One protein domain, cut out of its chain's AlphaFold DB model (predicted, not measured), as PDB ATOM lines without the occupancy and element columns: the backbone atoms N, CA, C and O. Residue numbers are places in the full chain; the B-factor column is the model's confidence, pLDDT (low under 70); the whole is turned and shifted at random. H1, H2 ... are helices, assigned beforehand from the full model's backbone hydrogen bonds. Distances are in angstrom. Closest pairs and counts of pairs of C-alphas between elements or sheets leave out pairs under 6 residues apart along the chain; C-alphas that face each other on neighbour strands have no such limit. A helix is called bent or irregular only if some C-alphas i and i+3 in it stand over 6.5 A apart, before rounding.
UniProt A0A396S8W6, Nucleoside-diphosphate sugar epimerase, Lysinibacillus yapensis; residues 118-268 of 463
ATOM      1  N   ARG A 118     125.355 112.277 112.603       89.75
ATOM      2  CA  ARG A 118     124.289 111.388 112.144       89.75
ATOM      3  C   ARG A 118     123.252 112.107 111.285       89.75
ATOM      4  O   ARG A 118     123.029 111.713 110.147       89.75
ATOM      5  N   LYS A 119     122.655 113.195 111.787       89.38
ATOM      6  CA  LYS A 119     121.632 113.954 111.039       89.38
ATOM      7  C   LYS A 119     122.197 114.609 109.781       89.38
ATOM      8  O   LYS A 119     121.453 114.866 108.839       89.38
ATOM      9  N   ALA A 120     123.475 114.978 109.792       88.25
ATOM     10  CA  ALA A 120     124.141 115.554 108.633       88.25
ATOM     11  C   ALA A 120     124.493 114.474 107.597       88.25
ATOM     12  O   ALA A 120     124.275 114.703 106.411       88.25
ATOM     13  N   LEU A 121     124.928 113.293 108.041       91.69
ATOM     14  CA  LEU A 121     125.199 112.130 107.195       91.69
ATOM     15  C   LEU A 121     123.923 111.626 106.512       91.69
ATOM     16  O   LEU A 121     123.926 111.404 105.312       91.69
ATOM     17  N   GLU A 122     122.802 111.551 107.236       90.81
ATOM     18  CA  GLU A 122     121.489 111.168 106.685       90.81
ATOM     19  C   GLU A 122     120.999 112.116 105.573       90.81
ATOM     20  O   GLU A 122     120.170 111.737 104.746       90.81
ATOM     21  N   LYS A 123     121.500 113.360 105.531       90.94
ATOM     22  CA  LYS A 123     121.200 114.319 104.454       90.94
ATOM     23  C   LYS A 123     122.086 114.131 103.227       90.94
ATOM     24  O   LYS A 123     121.735 114.639 102.161       90.94
ATOM     25  N   LEU A 124     123.218 113.440 103.360       90.75
ATOM     26  CA  LEU A 124     124.078 113.117 102.232       90.75
ATOM     27  C   LEU A 124     123.428 111.996 101.424       90.75
ATOM     28  O   LEU A 124     123.190 110.897 101.914       90.75
ATOM     29  N   SER A 125     123.142 112.270 100.154       86.44
ATOM     30  CA  SER A 125     122.722 111.238  99.203       86.44
ATOM     31  C   SER A 125     123.957 110.482  98.712       86.44
ATOM     32  O   SER A 125     124.442 110.762  97.617       86.44
ATOM     33  N   ILE A 126     124.506 109.599  99.555       87.94
ATOM     34  CA  ILE A 126     125.724 108.828  99.259       87.94
ATOM     35  C   ILE A 126     125.467 107.899  98.060       87.94
ATOM     36  O   ILE A 126     124.565 107.060  98.135       87.94
ATOM     37  N   PRO A 127     126.221 108.034  96.952       88.31
ATOM     38  CA  PRO A 127     126.121 107.116  95.820       88.31
ATOM     39  C   PRO A 127     126.475 105.674  96.219       88.31
ATOM     40  O   PRO A 127     127.414 105.466  96.978       88.31
ATOM     41  N   GLU A 128     125.788 104.672  95.657       83.38
ATOM     42  CA  GLU A 128     125.994 103.247  96.006       83.38
ATOM     43  C   GLU A 128     127.439 102.757  95.814       83.38
ATOM     44  O   GLU A 128     127.899 101.890  96.548       83.38
ATOM     45  N   ASN A 129     128.165 103.335  94.852       84.31
ATOM     46  CA  ASN A 129     129.552 102.984  94.533       84.31
ATOM     47  C   ASN A 129     130.555 104.043  95.016       84.31
ATOM     48  O   ASN A 129     131.632 104.178  94.437       84.31
ATOM     49  N   PHE A 130     130.181 104.865  95.999       89.81
ATOM     50  CA  PHE A 130     131.088 105.861  96.553       89.81
ATOM     51  C   PHE A 130     132.153 105.197  97.428       89.81
ATOM     52  O   PHE A 130     131.826 104.511  98.393       89.81
ATOM     53  N   ASP A 131     133.419 105.439  97.099       91.12
ATOM     54  CA  ASP A 131     134.561 105.075  97.933       91.12
ATOM     55  C   ASP A 131     135.047 106.322  98.677       91.12
ATOM     56  O   ASP A 131     135.361 107.341  98.062       91.12
ATOM     57  N   VAL A 132     135.137 106.238 100.004       91.56
ATOM     58  CA  VAL A 132     135.609 107.338 100.855       91.56
ATOM     59  C   VAL A 132     137.028 107.788 100.492       91.56
ATOM     60  O   VAL A 132     137.345 108.964 100.678       91.56
ATOM     61  N   LYS A 133     137.840 106.886  99.917       92.44
ATOM     62  CA  LYS A 133     139.215 107.137  99.450       92.44
ATOM     63  C   LYS A 133     139.284 107.854  98.105       92.44
ATOM     64  O   LYS A 133     140.362 108.258  97.672       92.44
ATOM     65  N   SER A 134     138.155 108.019  97.416       90.62
ATOM     66  CA  SER A 134     138.134 108.629  96.085       90.62
ATOM     67  C   SER A 134     138.340 110.147  96.101       90.62
ATOM     68  O   SER A 134     138.581 110.753  95.052       90.62
ATOM     69  N   ILE A 135     138.272 110.759  97.289       91.50
ATOM     70  CA  ILE A 135     138.545 112.176  97.523       91.50
ATOM     71  C   ILE A 135     139.797 112.293  98.408       91.50
ATOM     72  O   ILE A 135     139.703 111.991  99.602       91.50
ATOM     73  N   PRO A 136     140.931 112.800  97.883       91.50
ATOM     74  CA  PRO A 136     142.196 112.873  98.612       91.50
ATOM     75  C   PRO A 136     142.117 113.613  99.953       91.50
ATOM     76  O   PRO A 136     141.282 114.508 100.148       91.50
ATOM     77  N   SER A 137     143.032 113.269 100.864       91.25
ATOM     78  CA  SER A 137     143.107 113.831 102.219       91.25
ATOM     79  C   SER A 137     143.412 115.336 102.238       91.25
ATOM     80  O   SER A 137     142.852 116.063 103.053       91.25
ATOM     81  N   TYR A 138     144.208 115.841 101.291       87.88
ATOM     82  CA  TYR A 138     144.549 117.269 101.213       87.88
ATOM     83  C   TYR A 138     143.369 118.174 100.805       87.88
ATOM     84  O   TYR A 138     143.435 119.392 100.973       87.88
ATOM     85  N   VAL A 139     142.283 117.610 100.261       86.88
ATOM     86  CA  VAL A 139     141.141 118.396  99.774       86.88
ATOM     87  C   VAL A 139     140.290 118.878 100.956       86.88
ATOM     88  O   VAL A 139     139.645 118.097 101.659       86.88
ATOM     89  N   GLY A 140     140.263 120.189 101.178       83.50
ATOM     90  CA  GLY A 140     139.487 120.819 102.249       83.50
ATOM     91  C   GLY A 140     137.988 121.000 101.937       83.50
ATOM     92  O   GLY A 140     137.485 120.549 100.909       83.50
ATOM     93  N   PRO A 141     137.244 121.700 102.815       80.12
ATOM     94  CA  PRO A 141     135.840 122.058 102.572       80.12
ATOM     95  C   PRO A 141     135.673 123.126 101.476       80.12
ATOM     96  O   PRO A 141     134.610 123.224 100.861       80.12
ATOM     97  N   ILE A 142     136.706 123.939 101.241       83.44
ATOM     98  CA  ILE A 142     136.782 124.906 100.145       83.44
ATOM     99  C   ILE A 142     137.649 124.261  99.067       83.44
ATOM    100  O   ILE A 142     138.841 124.071  99.280       83.44
ATOM    101  N   ILE A 143     137.024 123.892  97.950       86.75
ATOM    102  CA  ILE A 143     137.654 123.169  96.840       86.75
ATOM    103  C   ILE A 143     137.783 124.141  95.673       86.75
ATOM    104  O   ILE A 143     136.791 124.782  95.307       86.75
ATOM    105  N   ASP A 144     138.982 124.269  95.116       88.19
ATOM    106  CA  ASP A 144     139.200 125.097  93.937       88.19
ATOM    107  C   ASP A 144     138.642 124.431  92.661       88.19
ATOM    108  O   ASP A 144     138.159 123.294  92.663       88.19
ATOM    109  N   GLU A 145     138.619 125.167  91.548       88.31
ATOM    110  CA  GLU A 145     138.073 124.633  90.296       88.31
ATOM    111  C   GLU A 145     138.950 123.535  89.682       88.31
ATOM    112  O   GLU A 145     138.420 122.664  88.991       88.31
ATOM    113  N   ILE A 146     140.262 123.555  89.934       89.62
ATOM    114  CA  ILE A 146     141.217 122.597  89.367       89.62
ATOM    115  C   ILE A 146     141.003 121.230  90.021       89.62
ATOM    116  O   ILE A 146     140.716 120.259  89.318       89.62
ATOM    117  N   ASP A 147     141.035 121.185  91.352       88.94
ATOM    118  CA  ASP A 147     140.783 119.993  92.155       88.94
ATOM    119  C   ASP A 147     139.378 119.448  91.889       88.94
ATOM    120  O   ASP A 147     139.193 118.244  91.717       88.94
ATOM    121  N   MET A 148     138.366 120.317  91.793       90.88
ATOM    122  CA  MET A 148     137.001 119.875  91.510       90.88
ATOM    123  C   MET A 148     136.878 119.210  90.134       90.88
ATOM    124  O   MET A 148     136.217 118.179  90.010       90.88
ATOM    125  N   ASN A 149     137.494 119.781  89.096       91.38
ATOM    126  CA  ASN A 149     137.461 119.187  87.761       91.38
ATOM    127  C   ASN A 149     138.172 117.829  87.750       91.38
ATOM    128  O   ASN A 149     137.625 116.860  87.228       91.38
ATOM    129  N   GLN A 150     139.327 117.731  88.408       92.06
ATOM    130  CA  GLN A 150     140.076 116.484  88.535       92.06
ATOM    131  C   GLN A 150     139.291 115.404  89.300       92.06
ATOM    132  O   GLN A 150     139.233 114.252  88.871       92.06
ATOM    133  N   LEU A 151     138.609 115.772  90.390       91.56
ATOM    134  CA  LEU A 151     137.755 114.855  91.149       91.56
ATOM    135  C   LEU A 151     136.588 114.317  90.317       91.56
ATOM    136  O   LEU A 151     136.253 113.140  90.443       91.56
ATOM    137  N   LEU A 152     135.979 115.154  89.473       91.69
ATOM    138  CA  LEU A 152     134.900 114.749  88.567       91.69
ATOM    139  C   LEU A 152     135.406 113.861  87.423       91.69
ATOM    140  O   LEU A 152     134.691 112.952  87.003       91.69
ATOM    141  N   GLU A 153     136.631 114.083  86.941       91.00
ATOM    142  CA  GLU A 153     137.281 113.201  85.963       91.00
ATOM    143  C   GLU A 153     137.569 111.815  86.555       91.00
ATOM    144  O   GLU A 153     137.309 110.800  85.908       91.00
ATOM    145  N   TRP A 154     138.062 111.760  87.794       88.69
ATOM    146  CA  TRP A 154     138.321 110.505  88.506       88.69
ATOM    147  C   TRP A 154     137.047 109.797  88.961       88.69
ATOM    148  O   TRP A 154     137.019 108.569  89.033       88.69
ATOM    149  N   ASN A 155     135.981 110.555  89.225       87.50
ATOM    150  CA  ASN A 155     134.709 110.039  89.715       87.50
ATOM    151  C   ASN A 155     133.513 110.520  88.867       87.50
ATOM    152  O   ASN A 155     132.676 111.285  89.360       87.50
ATOM    153  N   PRO A 156     133.352 110.036  87.619       85.38
ATOM    154  CA  PRO A 156     132.332 110.553  86.698       85.38
ATOM    155  C   PRO A 156     130.882 110.343  87.161       85.38
ATOM    156  O   PRO A 156     129.966 111.006  86.677       85.38
ATOM    157  N   SER A 157     130.651 109.392  88.068       85.50
ATOM    158  CA  SER A 157     129.333 109.066  88.626       85.50
ATOM    159  C   SER A 157     128.904 109.991  89.771       85.50
ATOM    160  O   SER A 157     127.755 109.918  90.213       85.50
ATOM    161  N   ILE A 158     129.797 110.854  90.262       89.12
ATOM    162  CA  ILE A 158     129.567 111.695  91.435       89.12
ATOM    163  C   ILE A 158     129.245 113.128  91.003       89.12
ATOM    164  O   ILE A 158     129.883 113.707  90.131       89.12
ATOM    165  N   SER A 159     128.244 113.742  91.641       91.69
ATOM    166  CA  SER A 159     127.906 115.144  91.377       91.69
ATOM    167  C   SER A 159     128.825 116.115  92.127       91.69
ATOM    168  O   SER A 159     129.147 115.900  93.296       91.69
ATOM    169  N   LYS A 160     129.134 117.264  91.509       92.19
ATOM    170  CA  LYS A 160     129.851 118.382  92.159       92.19
ATOM    171  C   LYS A 160     129.221 118.792  93.495       92.19
ATOM    172  O   LYS A 160     129.926 119.089  94.454       92.19
ATOM    173  N   LYS A 161     127.885 118.792  93.564       92.50
ATOM    174  CA  LYS A 161     127.146 119.123  94.789       92.50
ATOM    175  C   LYS A 161     127.448 118.128  95.912       92.50
ATOM    176  O   LYS A 161     127.754 118.555  97.016       92.50
ATOM    177  N   PHE A 162     127.405 116.828  95.616       93.44
ATOM    178  CA  PHE A 162     127.729 115.797  96.600       93.44
ATOM    179  C   PHE A 162     129.163 115.938  97.119       93.44
ATOM    180  O   PHE A 162     129.358 115.882  98.326       93.44
ATOM    181  N   ILE A 163     130.144 116.178  96.237       92.56
ATOM    182  CA  ILE A 163     131.550 116.362  96.641       92.56
ATOM    183  C   ILE A 163     131.673 117.521  97.639       92.56
ATOM    184  O   ILE A 163     132.275 117.353  98.694       92.56
ATOM    185  N   HIS A 164     131.057 118.675  97.355       91.94
ATOM    186  CA  HIS A 164     131.048 119.801  98.296       91.94
ATOM    187  C   HIS A 164     130.387 119.446  99.635       91.94
ATOM    188  O   HIS A 164     130.967 119.714 100.689       91.94
ATOM    189  N   ASP A 165     129.196 118.840  99.602       91.69
ATOM    190  CA  ASP A 165     128.439 118.503 100.810       91.69
ATOM    191  C   ASP A 165     129.195 117.469 101.674       91.69
ATOM    192  O   ASP A 165     129.271 117.615 102.895       91.69
ATOM    193  N   TYR A 166     129.817 116.464 101.046       94.56
ATOM    194  CA  TYR A 166     130.633 115.450 101.718       94.56
ATOM    195  C   TYR A 166     131.936 116.028 102.281       94.56
ATOM    196  O   TYR A 166     132.249 115.786 103.447       94.56
ATOM    197  N   CYS A 167     132.672 116.845 101.514       92.44
ATOM    198  CA  CYS A 167     133.893 117.499 102.001       92.44
ATOM    199  C   CYS A 167     133.606 118.418 103.196       92.44
ATOM    200  O   CYS A 167     134.370 118.447 104.161       92.44
ATOM    201  N   PHE A 168     132.474 119.129 103.176       90.56
ATOM    202  CA  PHE A 168     132.024 119.921 104.317       90.56
ATOM    203  C   PHE A 168     131.637 119.042 105.514       90.56
ATOM    204  O   PHE A 168     131.949 119.382 106.656       90.56
ATOM    205  N   TRP A 169     130.975 117.905 105.282       93.44
ATOM    206  CA  TRP A 169     130.623 116.960 106.342       93.44
ATOM    207  C   TRP A 169     131.863 116.366 107.017       93.44
ATOM    208  O   TRP A 169     131.990 116.508 108.234       93.44
ATOM    209  N   ARG A 170     132.813 115.798 106.255       93.12
ATOM    210  CA  ARG A 170     134.040 115.210 106.823       93.12
ATOM    211  C   ARG A 170     134.889 116.247 107.558       93.12
ATOM    212  O   ARG A 170     135.417 115.948 108.620       93.12
ATOM    213  N   TYR A 171     134.948 117.484 107.055       90.25
ATOM    214  CA  TYR A 171     135.652 118.588 107.714       90.25
ATOM    215  C   TYR A 171     135.069 118.927 109.090       90.25
ATOM    216  O   TYR A 171     135.811 119.217 110.021       90.25
ATOM    217  N   ASN A 172     133.741 118.912 109.235       87.62
ATOM    218  CA  ASN A 172     133.119 119.140 110.539       87.62
ATOM    219  C   ASN A 172     133.202 117.904 111.443       87.62
ATOM    220  O   ASN A 172     133.237 118.065 112.657       87.62
ATOM    221  N   LEU A 173     133.247 116.699 110.866       89.69
ATOM    222  CA  LEU A 173     133.412 115.451 111.608       89.69
ATOM    223  C   LEU A 173     134.761 115.395 112.332       89.69
ATOM    224  O   LEU A 173     134.777 115.182 113.535       89.69
ATOM    225  N   VAL A 174     135.874 115.651 111.633       88.81
ATOM    226  CA  VAL A 174     137.238 115.561 112.206       88.81
ATOM    227  C   VAL A 174     137.575 116.665 113.215       88.81
ATOM    228  O   VAL A 174     138.630 116.623 113.838       88.81
ATOM    229  N   LYS A 175     136.685 117.652 113.371       84.62
ATOM    230  CA  LYS A 175     136.750 118.670 114.431       84.62
ATOM    231  C   LYS A 175     136.103 118.230 115.740       84.62
ATOM    232  O   LYS A 175     136.215 118.947 116.732       84.62
ATOM    233  N   LEU A 176     135.351 117.133 115.716       80.00
ATOM    234  CA  LEU A 176     134.831 116.518 116.927       80.00
ATOM    235  C   LEU A 176     135.939 115.740 117.625       80.00
ATOM    236  O   LEU A 176     136.938 115.374 117.002       80.00
ATOM    237  N   HIS A 177     135.726 115.450 118.906       80.62
ATOM    238  CA  HIS A 177     136.635 114.572 119.627       80.62
ATOM    239  C   HIS A 177     136.605 113.164 119.007       80.62
ATOM    240  O   HIS A 177     135.527 112.722 118.600       80.62
ATOM    241  N   PRO A 178     137.728 112.422 118.932       86.38
ATOM    242  CA  PRO A 178     137.736 111.105 118.287       86.38
ATOM    243  C   PRO A 178     136.714 110.114 118.849       86.38
ATOM    244  O   PRO A 178     136.019 109.449 118.083       86.38
ATOM    245  N   SER A 179     136.467 110.143 120.163       80.75
ATOM    246  CA  SER A 179     135.381 109.357 120.777       80.75
ATOM    247  C   SER A 179     133.968 109.705 120.273       80.75
ATOM    248  O   SER A 179     133.068 108.872 120.354       80.75
ATOM    249  N   GLU A 180     133.747 110.915 119.749       80.12
ATOM    250  CA  GLU A 180     132.455 111.375 119.225       80.12
ATOM    251  C   GLU A 180     132.256 110.994 117.747       80.12
ATOM    252  O   GLU A 180     131.110 110.837 117.308       80.12
ATOM    253  N   PHE A 181     133.337 110.838 116.969       87.56
ATOM    254  CA  PHE A 181     133.247 110.464 115.553       87.56
ATOM    255  C   PHE A 181     133.564 108.997 115.242       87.56
ATOM    256  O   PHE A 181     133.305 108.572 114.117       87.56
ATOM    257  N   GLU A 182     134.050 108.218 116.209       90.25
ATOM    258  CA  GLU A 182     134.407 106.794 116.094       90.25
ATOM    259  C   GLU A 182     133.385 105.966 115.286       90.25
ATOM    260  O   GLU A 182     133.706 105.277 114.319       90.25
ATOM    261  N   ALA A 183     132.095 106.110 115.607       91.75
ATOM    262  CA  ALA A 183     131.011 105.377 114.947       91.75
ATOM    263  C   ALA A 183     130.844 105.707 113.447       91.75
ATOM    264  O   ALA A 183     130.116 105.013 112.732       91.75
ATOM    265  N   PHE A 184     131.482 106.775 112.969       94.12
ATOM    266  CA  PHE A 184     131.409 107.266 111.596       94.12
ATOM    267  C   PHE A 184     132.675 106.980 110.782       94.12
ATOM    268  O   PHE A 184     132.688 107.322 109.600       94.12
ATOM    269  N   LEU A 185     133.690 106.313 111.352       93.62
ATOM    270  CA  LEU A 185     134.901 105.897 110.628       93.62
ATOM    271  C   LEU A 185     134.621 105.153 109.305       93.62
ATOM    272  O   LEU A 185     135.315 105.430 108.333       93.62
ATOM    273  N   PRO A 186     133.576 104.305 109.167       92.62
ATOM    274  CA  PRO A 186     133.259 103.677 107.878       92.62
ATOM    275  C   PRO A 186     132.867 104.650 106.750       92.62
ATOM    276  O   PRO A 186     132.815 104.250 105.591       92.62
ATOM    277  N   TYR A 187     132.552 105.907 107.077       93.81
ATOM    278  CA  TYR A 187     132.076 106.927 106.139       93.81
ATOM    279  C   TYR A 187     133.104 108.032 105.875       93.81
ATOM    280  O   TYR A 187     132.779 109.008 105.202       93.81
ATOM    281  N   VAL A 188     134.323 107.912 106.404       94.38
ATOM    282  CA  VAL A 188     135.409 108.873 106.192       94.38
ATOM    283  C   VAL A 188     136.715 108.126 105.950       94.38
ATOM    284  O   VAL A 188     136.982 107.101 106.564       94.38
ATOM    285  N   ASP A 189     137.542 108.632 105.040       95.25
ATOM    286  CA  ASP A 189     138.879 108.078 104.851       95.25
ATOM    287  C   ASP A 189     139.768 108.435 106.047       95.25
ATOM    288  O   ASP A 189     139.904 109.610 106.403       95.25
ATOM    289  N   PHE A 190     140.400 107.431 106.656       96.62
ATOM    290  CA  PHE A 190     141.270 107.632 107.812       96.62
ATOM    291  C   PHE A 190     142.500 108.480 107.459       96.62
ATOM    292  O   PHE A 190     142.997 109.213 108.309       96.62
ATOM    293  N   ALA A 191     142.925 108.508 106.189       96.62
ATOM    294  CA  ALA A 191     143.962 109.433 105.735       96.62
ATOM    295  C   ALA A 191     143.564 110.907 105.934       96.62
ATOM    296  O   ALA A 191     144.393 111.736 106.310       96.62
ATOM    297  N   TYR A 192     142.279 111.245 105.755       96.25
ATOM    298  CA  TYR A 192     141.762 112.583 106.060       96.25
ATOM    299  C   TYR A 192     141.752 112.862 107.567       96.25
ATOM    300  O   TYR A 192     142.072 113.974 107.984       96.25
ATOM    301  N   VAL A 193     141.429 111.855 108.387       96.19
ATOM    302  CA  VAL A 193     141.506 111.954 109.853       96.19
ATOM    303  C   VAL A 193     142.946 112.242 110.284       96.19
ATOM    304  O   VAL A 193     143.175 113.232 110.974       96.19
ATOM    305  N   CYS A 194     143.920 111.462 109.798       96.88
ATOM    306  CA  CYS A 194     145.349 111.679 110.041       96.88
ATOM    307  C   CYS A 194     145.819 113.071 109.603       96.88
ATOM    308  O   CYS A 194     146.632 113.674 110.295       96.88
ATOM    309  N   TYR A 195     145.309 113.582 108.481       95.19
ATOM    310  CA  TYR A 195     145.678 114.895 107.950       95.19
ATOM    311  C   TYR A 195     145.116 116.067 108.769       95.19
ATOM    312  O   TYR A 195     145.817 117.052 108.983       95.19
ATOM    313  N   ALA A 196     143.848 115.986 109.188       90.00
ATOM    314  CA  ALA A 196     143.081 117.160 109.615       90.00
ATOM    315  C   ALA A 196     142.613 117.155 111.078       90.00
ATOM    316  O   ALA A 196     142.227 118.214 111.572       90.00
ATOM    317  N   CYS A 197     142.597 116.007 111.764       90.88
ATOM    318  CA  CYS A 197     142.177 115.944 113.165       90.88
ATOM    319  C   CYS A 197     143.355 116.284 114.086       90.88
ATOM    320  O   CYS A 197     144.302 115.511 114.214       90.88
ATOM    321  N   ASP A 198     143.301 117.436 114.748       86.88
ATOM    322  CA  ASP A 198     144.342 117.913 115.663       86.88
ATOM    323  C   ASP A 198     144.253 117.297 117.070       86.88
ATOM    324  O   ASP A 198     145.144 117.525 117.886       86.88
ATOM    325  N   GLN A 199     143.216 116.499 117.357       84.75
ATOM    326  CA  GLN A 199     142.948 115.886 118.669       84.75
ATOM    327  C   GLN A 199     143.388 114.417 118.779       84.75
ATOM    328  O   GLN A 199     143.122 113.761 119.788       84.75
ATOM    329  N   LEU A 200     144.052 113.880 117.753       91.31
ATOM    330  CA  LEU A 200     144.568 112.512 117.792       91.31
ATOM    331  C   LEU A 200     145.661 112.402 118.863       91.31
ATOM    332  O   LEU A 200     146.615 113.191 118.880       91.31
ATOM    333  N   THR A 201     145.504 111.426 119.757       90.81
ATOM    334  CA  THR A 201     146.536 111.012 120.712       90.81
ATOM    335  C   THR A 201     147.362 109.881 120.124       90.81
ATOM    336  O   THR A 201     146.902 109.140 119.252       90.81
ATOM    337  N   GLU A 202     148.588 109.716 120.619       94.88
ATOM    338  CA  GLU A 202     149.439 108.602 120.203       94.88
ATOM    339  C   GLU A 202     148.776 107.252 120.492       94.88
ATOM    340  O   GLU A 202     148.745 106.383 119.626       94.88
ATOM    341  N   GLN A 203     148.146 107.110 121.658       93.94
ATOM    342  CA  GLN A 203     147.398 105.907 122.008       93.94
ATOM    343  C   GLN A 203     146.284 105.600 120.989       93.94
ATOM    344  O   GLN A 203     146.175 104.462 120.534       93.94
ATOM    345  N   TYR A 204     145.495 106.602 120.585       94.00
ATOM    346  CA  TYR A 204     144.439 106.420 119.584       94.00
ATOM    347  C   TYR A 204     145.001 105.978 118.223       94.00
ATOM    348  O   TYR A 204     144.423 105.114 117.559       94.00
ATOM    349  N   LEU A 205     146.141 106.546 117.811       97.31
ATOM    350  CA  LEU A 205     146.835 106.154 116.582       97.31
ATOM    351  C   LEU A 205     147.362 104.717 116.656       97.31
ATOM    352  O   LEU A 205     147.247 103.981 115.680       97.31
ATOM    353  N   ILE A 206     147.919 104.301 117.797       97.31
ATOM    354  CA  ILE A 206     148.403 102.928 117.989       97.31
ATOM    355  C   ILE A 206     147.236 101.936 117.966       97.31
ATOM    356  O   ILE A 206     147.351 100.858 117.393       97.31
ATOM    357  N   GLU A 207     146.091 102.277 118.540       94.06
ATOM    358  CA  GLU A 207     144.915 101.400 118.532       94.06
ATOM    359  C   GLU A 207     144.338 101.172 117.139       94.06
ATOM    360  O   GLU A 207     143.854 100.080 116.860       94.06
ATOM    361  N   HIS A 208     144.467 102.167 116.263       95.75
ATOM    362  CA  HIS A 208     144.023 102.123 114.874       95.75
ATOM    363  C   HIS A 208     145.187 101.973 113.892       95.75
ATOM    364  O   HIS A 208     145.095 102.445 112.756       95.75
ATOM    365  N   LEU A 209     146.297 101.357 114.315       97.19
ATOM    366  CA  LEU A 209     147.554 101.350 113.561       97.19
ATOM    367  C   LEU A 209     147.387 100.847 112.120       97.19
ATOM    368  O   LEU A 209     148.052 101.359 111.223       97.19
ATOM    369  N   GLU A 210     146.484  99.891 111.873       95.12
ATOM    370  CA  GLU A 210     146.201  99.387 110.524       95.12
ATOM    371  C   GLU A 210     145.508 100.394 109.592       95.12
ATOM    372  O   GLU A 210     145.545 100.222 108.371       95.12
ATOM    373  N   LEU A 211     144.867 101.425 110.146       95.44
ATOM    374  CA  LEU A 211     144.192 102.489 109.400       95.44
ATOM    375  C   LEU A 211     145.077 103.731 109.226       95.44
ATOM    376  O   LEU A 211     144.797 104.547 108.349       95.44
ATOM    377  N   VAL A 212     146.126 103.884 110.045       97.06
ATOM    378  CA  VAL A 212     147.002 105.065 110.050       97.06
ATOM    379  C   VAL A 212     147.710 105.236 108.706       97.06
ATOM    380  O   VAL A 212     148.552 104.431 108.309       97.06
ATOM    381  N   ASP A 213     147.436 106.359 108.041       96.75
ATOM    382  CA  ASP A 213     148.153 106.783 106.840       96.75
ATOM    383  C   ASP A 213     149.285 107.752 107.209       96.75
ATOM    384  O   ASP A 213     149.081 108.959 107.367       96.75
ATOM    385  N   VAL A 214     150.505 107.224 107.347       96.94
ATOM    386  CA  VAL A 214     151.690 108.024 107.715       96.94
ATOM    387  C   VAL A 214     152.025 109.099 106.675       96.94
ATOM    388  O   VAL A 214     152.573 110.146 107.028       96.94
ATOM    389  N   ALA A 215     151.651 108.874 105.409       96.56
ATOM    390  CA  ALA A 215     151.851 109.818 104.316       96.56
ATOM    391  C   ALA A 215     151.025 111.098 104.493       96.56
ATOM    392  O   ALA A 215     151.516 112.175 104.158       96.56
ATOM    393  N   SER A 216     149.818 110.993 105.053       96.50
ATOM    394  CA  SER A 216     148.985 112.135 105.433       96.50
ATOM    395  C   SER A 216     149.324 112.668 106.828       96.50
ATOM    396  O   SER A 216     149.354 113.884 107.018       96.50
ATOM    397  N   LEU A 217     149.627 111.789 107.794       97.00
ATOM    398  CA  LEU A 217     149.913 112.169 109.187       97.00
ATOM    399  C   LEU A 217     151.124 113.106 109.320       97.00
ATOM    400  O   LEU A 217     151.110 114.009 110.151       97.00
ATOM    401  N   GLN A 218     152.148 112.952 108.470       95.88
ATOM    402  CA  GLN A 218     153.347 113.810 108.469       95.88
ATOM    403  C   GLN A 218     153.086 115.304 108.164       95.88
ATOM    404  O   GLN A 218     154.019 116.111 108.196       95.88
ATOM    405  N   TYR A 219     151.849 115.684 107.832       94.62
ATOM    406  CA  TYR A 219     151.430 117.073 107.623       94.62
ATOM    407  C   TYR A 219     150.591 117.637 108.782       94.62
ATOM    408  O   TYR A 219     150.261 118.821 108.776       94.62
ATOM    409  N   ASN A 220     150.267 116.820 109.786       93.88
ATOM    410  CA  ASN A 220     149.478 117.222 110.946       93.88
ATOM    411  C   ASN A 220     150.391 117.647 112.106       93.88
ATOM    412  O   ASN A 220     150.589 116.918 113.080       93.88
ATOM    413  N   TYR A 221     150.980 118.837 111.982       92.31
ATOM    414  CA  TYR A 221     151.961 119.365 112.941       92.31
ATOM    415  C   TYR A 221     151.469 119.427 114.398       92.31
ATOM    416  O   TYR A 221     152.261 119.086 115.278       92.31
ATOM    417  N   PRO A 222     150.195 119.766 114.688       88.50
ATOM    418  CA  PRO A 222     149.672 119.698 116.051       88.50
ATOM    419  C   PRO A 222     149.747 118.299 116.669       88.50
ATOM    420  O   PRO A 222     149.983 118.184 117.867       88.50
ATOM    421  N   VAL A 223     149.540 117.240 115.881       92.44
ATOM    422  CA  VAL A 223     149.684 115.861 116.366       92.44
ATOM    423  C   VAL A 223     151.160 115.504 116.488       92.44
ATOM    424  O   VAL A 223     151.570 115.038 117.546       92.44
ATOM    425  N   LEU A 224     151.974 115.785 115.462       94.31
ATOM    426  CA  LEU A 224     153.408 115.462 115.460       94.31
ATOM    427  C   LEU A 224     154.183 116.087 116.629       94.31
ATOM    428  O   LEU A 224     155.155 115.488 117.085       94.31
ATOM    429  N   SER A 225     153.767 117.261 117.115       89.06
ATOM    430  CA  SER A 225     154.402 117.933 118.257       89.06
ATOM    431  C   SER A 225     154.216 117.209 119.592       89.06
ATOM    432  O   SER A 225     154.908 117.536 120.546       89.06
ATOM    433  N   ARG A 226     153.304 116.231 119.673       87.38
ATOM    434  CA  ARG A 226     152.984 115.491 120.906       87.38
ATOM    435  C   ARG A 226     153.319 114.004 120.840       87.38
ATOM    436  O   ARG A 226     153.050 113.287 121.796       87.38
ATOM    437  N   LEU A 227     153.820 113.525 119.704       93.81
ATOM    438  CA  LEU A 227     154.187 112.121 119.549       93.81
ATOM    439  C   LEU A 227     155.553 111.861 120.179       93.81
ATOM    440  O   LEU A 227     156.493 112.635 119.990       93.81
ATOM    441  N   SER A 228     155.669 110.724 120.847       93.88
ATOM    442  CA  SER A 228     156.915 110.187 121.363       93.88
ATOM    443  C   SER A 228     157.926 109.975 120.237       93.88
ATOM    444  O   SER A 228     157.586 109.724 119.071       93.88
ATOM    445  N   ALA A 229     159.207 109.983 120.600       94.19
ATOM    446  CA  ALA A 229     160.284 109.622 119.684       94.19
ATOM    447  C   ALA A 229     160.088 108.223 119.069       94.19
ATOM    448  O   ALA A 229     160.456 107.988 117.913       94.19
ATOM    449  N   SER A 230     159.447 107.301 119.800       96.31
ATOM    450  CA  SER A 230     159.126 105.960 119.307       96.31
ATOM    451  C   SER A 230     158.170 106.009 118.112       96.31
ATOM    452  O   SER A 230     158.451 105.430 117.056       96.31
ATOM    453  N   PHE A 231     157.071 106.758 118.227       97.50
ATOM    454  CA  PHE A 231     156.086 106.852 117.152       97.50
ATOM    455  C   PHE A 231     156.584 107.713 115.985       97.50
ATOM    456  O   PHE A 231     156.367 107.363 114.824       97.50
ATOM    457  N   LYS A 232     157.335 108.789 116.252       97.00
ATOM    458  CA  LYS A 232     158.011 109.564 115.194       97.00
ATOM    459  C   LYS A 232     158.979 108.690 114.383       97.00
ATOM    460  O   LYS A 232     158.981 108.744 113.152       97.00
ATOM    461  N   THR A 233     159.736 107.816 115.053       96.44
ATOM    462  CA  THR A 233     160.605 106.821 114.399       96.44
ATOM    463  C   THR A 233     159.794 105.859 113.528       96.44
ATOM    464  O   THR A 233     160.181 105.573 112.390       96.44
ATOM    465  N   TYR A 234     158.646 105.386 114.022       97.69
ATOM    466  CA  TYR A 234     157.725 104.546 113.250       97.69
ATOM    467  C   TYR A 234     157.223 105.245 111.979       97.69
ATOM    468  O   TYR A 234     157.318 104.661 110.899       97.69
ATOM    469  N   ILE A 235     156.788 106.509 112.074       97.75
ATOM    470  CA  ILE A 235     156.354 107.315 110.919       97.75
ATOM    471  C   ILE A 235     157.451 107.358 109.851       97.75
ATOM    472  O   ILE A 235     157.201 107.035 108.691       97.75
ATOM    473  N   VAL A 236     158.680 107.708 110.234       97.56
ATOM    474  CA  VAL A 236     159.811 107.815 109.299       97.56
ATOM    475  C   VAL A 236     160.124 106.472 108.635       97.56
ATOM    476  O   VAL A 236     160.381 106.419 107.429       97.56
ATOM    477  N   ASN A 237     160.102 105.379 109.398       97.38
ATOM    478  CA  ASN A 237     160.383 104.045 108.875       97.38
ATOM    479  C   ASN A 237     159.300 103.568 107.901       97.38
ATOM    480  O   ASN A 237     159.633 103.038 106.838       97.38
ATOM    481  N   GLU A 238     158.023 103.795 108.212       97.44
ATOM    482  CA  GLU A 238     156.926 103.443 107.309       97.44
ATOM    483  C   GLU A 238     156.915 104.322 106.051       97.44
ATOM    484  O   GLU A 238     156.745 103.788 104.957       97.44
ATOM    485  N   LEU A 239     157.220 105.624 106.146       97.06
ATOM    486  CA  LEU A 239     157.392 106.487 104.965       97.06
ATOM    487  C   LEU A 239     158.485 105.952 104.028       97.06
ATOM    488  O   LEU A 239     158.269 105.831 102.819       97.06
ATOM    489  N   LYS A 240     159.642 105.561 104.581       96.62
ATOM    490  CA  LYS A 240     160.745 104.958 103.813       96.62
ATOM    491  C   LYS A 240     160.334 103.633 103.172       96.62
ATOM    492  O   LYS A 240     160.616 103.403 101.999       96.62
ATOM    493  N   LYS A 241     159.646 102.768 103.919       96.75
ATOM    494  CA  LYS A 241     159.160 101.465 103.440       96.75
ATOM    495  C   LYS A 241     158.125 101.600 102.322       96.75
ATOM    496  O   LYS A 241     158.133 100.803 101.390       96.75
ATOM    497  N   GLN A 242     157.274 102.621 102.390       95.44
ATOM    498  CA  GLN A 242     156.292 102.954 101.357       95.44
ATOM    499  C   GLN A 242     156.910 103.686 100.155       95.44
ATOM    500  O   GLN A 242     156.219 103.917  99.164       95.44
ATOM    501  N   ASN A 243     158.200 104.046 100.221       94.94
ATOM    502  CA  ASN A 243     158.863 104.930  99.261       94.94
ATOM    503  C   ASN A 243     158.090 106.253  99.065       94.94
ATOM    504  O   ASN A 243     158.015 106.801  97.963       94.94
ATOM    505  N   ALA A 244     157.466 106.730 100.146       94.38
ATOM    506  CA  ALA A 244     156.732 107.979 100.184       94.38
ATOM    507  C   ALA A 244     157.703 109.149 100.365       94.38
ATOM    508  O   ALA A 244     158.771 109.024 100.967       94.38
ATOM    509  N   LYS A 245     157.318 110.316  99.850       94.69
ATOM    510  CA  LYS A 245     158.100 111.533 100.039       94.69
ATOM    511  C   LYS A 245     158.007 111.984 101.496       94.69
ATOM    512  O   LYS A 245     156.901 112.172 102.004       94.69
ATOM    513  N   ILE A 246     159.163 112.195 102.120       95.25
ATOM    514  CA  ILE A 246     159.261 112.770 103.461       95.25
ATOM    515  C   ILE A 246     158.980 114.275 103.378       95.25
ATOM    516  O   ILE A 246     159.341 114.948 102.407       95.25
ATOM    517  N   ASN A 247     158.273 114.803 104.371       93.81
ATOM    518  CA  ASN A 247     157.960 116.217 104.456       93.81
ATOM    519  C   ASN A 247     159.249 117.051 104.513       93.81
ATOM    520  O   ASN A 247     160.114 116.835 105.359       93.81
ATOM    521  N   LYS A 248     159.331 118.058 103.639       94.25
ATOM    522  CA  LYS A 248     160.468 118.978 103.531       94.25
ATOM    523  C   LYS A 248     160.805 119.701 104.834       94.25
ATOM    524  O   LYS A 248     161.925 120.169 104.960       94.25
ATOM    525  N   HIS A 249     159.843 119.836 105.749       91.75
ATOM    526  CA  HIS A 249     160.072 120.488 107.036       91.75
ATOM    527  C   HIS A 249     161.134 119.763 107.867       91.75
ATOM    528  O   HIS A 249     161.908 120.444 108.509       91.75
ATOM    529  N   PHE A 250     161.199 118.425 107.811       92.88
ATOM    530  CA  PHE A 250     162.124 117.627 108.626       92.88
ATOM    531  C   PHE A 250     162.949 116.604 107.825       92.88
ATOM    532  O   PHE A 250     163.670 115.794 108.402       92.88
ATOM    533  N   GLU A 251     162.855 116.606 106.490       93.88
ATOM    534  CA  GLU A 251     163.562 115.657 105.613       93.88
ATOM    535  C   GLU A 251     165.088 115.692 105.805       93.88
ATOM    536  O   GLU A 251     165.732 114.643 105.772       93.88
ATOM    537  N   GLU A 252     165.660 116.875 106.040       93.12
ATOM    538  CA  GLU A 252     167.108 117.066 106.218       93.12
ATOM    539  C   GLU A 252     167.575 116.848 107.670       93.12
ATOM    540  O   GLU A 252     168.760 116.616 107.905       93.12
ATOM    541  N   GLU A 253     166.655 116.847 108.639       92.75
ATOM    542  CA  GLU A 253     166.947 116.821 110.080       92.75
ATOM    543  C   GLU A 253     166.083 115.806 110.847       92.75
ATOM    544  O   GLU A 253     165.605 116.042 111.954       92.75
ATOM    545  N   ILE A 254     165.919 114.619 110.258       93.75
ATOM    546  CA  ILE A 254     165.094 113.525 110.796       93.75
ATOM    547  C   ILE A 254     165.406 113.212 112.267       93.75
ATOM    548  O   ILE A 254     164.486 112.947 113.036       93.75
ATOM    549  N   GLN A 255     166.686 113.217 112.652       90.19
ATOM    550  CA  GLN A 255     167.078 112.891 114.023       90.19
ATOM    551  C   GLN A 255     166.588 113.949 115.012       90.19
ATOM    552  O   GLN A 255     166.022 113.593 116.041       90.19
ATOM    553  N   LEU A 256     166.721 115.230 114.653       88.56
ATOM    554  CA  LEU A 256     166.239 116.334 115.474       88.56
ATOM    555  C   LEU A 256     164.717 116.269 115.616       88.56
ATOM    556  O   LEU A 256     164.210 116.334 116.726       88.56
ATOM    557  N   PHE A 257     163.990 116.023 114.522       92.56
ATOM    558  CA  PHE A 257     162.539 115.823 114.574       92.56
ATOM    559  C   PHE A 257     162.124 114.716 115.557       92.56
ATOM    560  O   PHE A 257     161.140 114.879 116.284       92.56
ATOM    561  N   ILE A 258     162.852 113.593 115.576       91.75
ATOM    562  CA  ILE A 258     162.563 112.449 116.449       91.75
ATOM    563  C   ILE A 258     162.862 112.774 117.916       91.75
ATOM    564  O   ILE A 258     162.030 112.470 118.768       91.75
ATOM    565  N   GLU A 259     164.024 113.357 118.208       86.12
ATOM    566  CA  GLU A 259     164.531 113.530 119.577       86.12
ATOM    567  C   GLU A 259     164.021 114.797 120.273       86.12
ATOM    568  O   GLU A 259     163.848 114.786 121.490       86.12
ATOM    569  N   ASP A 260     163.751 115.866 119.523       82.75
ATOM    570  CA  ASP A 260     163.294 117.141 120.072       82.75
ATOM    571  C   ASP A 260     161.761 117.160 120.227       82.75
ATOM    572  O   ASP A 260     160.988 117.138 119.259       82.75
ATOM    573  N   GLU A 261     161.302 117.204 121.476       75.38
ATOM    574  CA  GLU A 261     159.884 117.351 121.826       75.38
ATOM    575  C   GLU A 261     159.328 118.725 121.435       75.38
ATOM    576  O   GLU A 261     158.139 118.872 121.158       75.38
ATOM    577  N   THR A 262     160.189 119.738 121.348       78.00
ATOM    578  CA  THR A 262     159.800 121.119 121.055       78.00
ATOM    579  C   THR A 262     159.781 121.445 119.564       78.00
ATOM    580  O   THR A 262     159.282 122.512 119.193       78.00
ATOM    581  N   TYR A 263     160.206 120.510 118.705       82.69
ATOM    582  CA  TYR A 263     160.410 120.704 117.264       82.69
ATOM    583  C   TYR A 263     159.216 121.353 116.534       82.69
ATOM    584  O   TYR A 263     159.385 122.201 115.664       82.69
ATOM    585  N   PHE A 264     157.981 120.999 116.914       85.62
ATOM    586  CA  PHE A 264     156.749 121.604 116.384       85.62
ATOM    587  C   PHE A 264     155.887 122.282 117.460       85.62
ATOM    588  O   PHE A 264     154.682 122.464 117.273       85.62
ATOM    589  N   SER A 265     156.484 122.679 118.584       77.00
ATOM    590  CA  SER A 265     155.780 123.351 119.686       77.00
ATOM    591  C   SER A 265     155.120 124.667 119.257       77.00
ATOM    592  O   SER A 265     154.047 125.007 119.739       77.00
ATOM    593  N   GLU A 266     155.656 125.380 118.264       75.12
ATOM    594  CA  GLU A 266     155.000 126.581 117.722       75.12
ATOM    595  C   GLU A 266     153.639 126.285 117.055       75.12
ATOM    596  O   GLU A 266     152.752 127.142 117.022       75.12
ATOM    597  N   TYR A 267     153.446 125.051 116.579       72.25
ATOM    598  CA  TYR A 267     152.187 124.550 116.025       72.25
ATOM    599  C   TYR A 267     151.326 123.849 117.074       72.25
ATOM    600  O   TYR A 267     150.250 123.354 116.732       72.25
ATOM    601  N   SER A 268     151.742 123.819 118.346       60.34
ATOM    602  CA  SER A 268     150.898 123.375 119.455       60.34
ATOM    603  C   SER A 268     149.842 124.447 119.761       60.34
ATOM    604  O   SER A 268     149.767 125.004 120.856       60.34
TER     605      SER A 268
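What this domain is: This is residues 118 to 268 of the 463 residues of the protein "Nucleoside-diphosphate sugar epimerase" of Lysinibacillus yapensis (UniProt A0A396S8W6). Ten mostly short helices are strung along one longer axis, with the short helix H5 in the middle, a loosely joined group of H1 to H4 towards one end, and H6 to H10 towards the other, where H9 and H10 form a hairpin. From H1, the long link of residues 122 to 144 folds back towards the middle before the chain reaches H2. The printed part has 151 residues and ten named helices, H1 to H10 in order, with no named strand; the class is all helix, with 78 residues in named helices. The whole is compact, with a radius of gyration of the C-alphas of 16.5 A, and spans 46 by 32 by 27 A.

Where its parts are: H1, residues 118 to 121, begins at C-alpha 118 (124.289, 111.388, 112.144). H2 is residues 145 to 154, 14.2 A long from first to last C-alpha, and H3 is residues 160 to 173, 20.0 A. H4, residues 178 to 187, 14.0 A, is irregular: C-alphas 183 and 186 are 7.6 A apart. H5 is residues 190 to 196, starting at C-alpha 190 (141.270, 107.632, 107.812). H6 is residues 202 to 207, H7 residues 214 to 217, H8 residues 221 to 224, and H9 residues 229 to 241, 18.2 A. H10, residues 254 to 259, ends at C-alpha 259 (164.531, 113.530, 119.577).

How they stand to each other: H1 and H3 are close but not clearly touching, with the closest C-alphas, of Ala 120 and Trp 169, 7.0 A apart; H1 and H4 are near each other. H2 and H3 are close but not clearly touching, Leu 152 to Lys 160 being the closest C-alphas at 7.2 A, and about perpendicular at 77 degrees. H3 and H4, also close but not clearly touching, have their closest C-alphas, of Leu 173 and Phe 181, 6.4 A apart, and run opposite ways at a shallow tilt of 27 degrees. H4 and H5 meet only through their link. H5 and H7 touch, the closest C-alphas being Cys 194 and Leu 217 at 4.7 A. H8 and H5 are near each other. H9 touches H7 with residues 235 to 239 alone, closest at the C-alphas of Val 214 and Ile 235, 5.7 A. H6 and H9 are close but not clearly touching, with the C-alphas of Glu 202 and Phe 231 closest at 7.5 A. H9 and H10 form a helical hairpin: they touch, the C-alphas of Ala 229 and Ile 258 being closest at 4.9 A, and run opposite ways at a shallow tilt of 22 degrees. Every O i to N i+4 pair is within hydrogen-bond range in H2, H3, H5, H6, H9 and H10; in H4 it is 1 of 6, with 4 of 7 O i to N i+3 pairs, and H1, H7 and H8 are too short for an i+4 pair.

The domain as a whole: The two C-alphas farthest apart, of Ser 157 and Glu 259, are 47.1 A apart. The printed part has no cut. The links H1 to H2 and H9 to H10 are long. The mean pLDDT of the printed part is 90.8, and residue 268 is under 70.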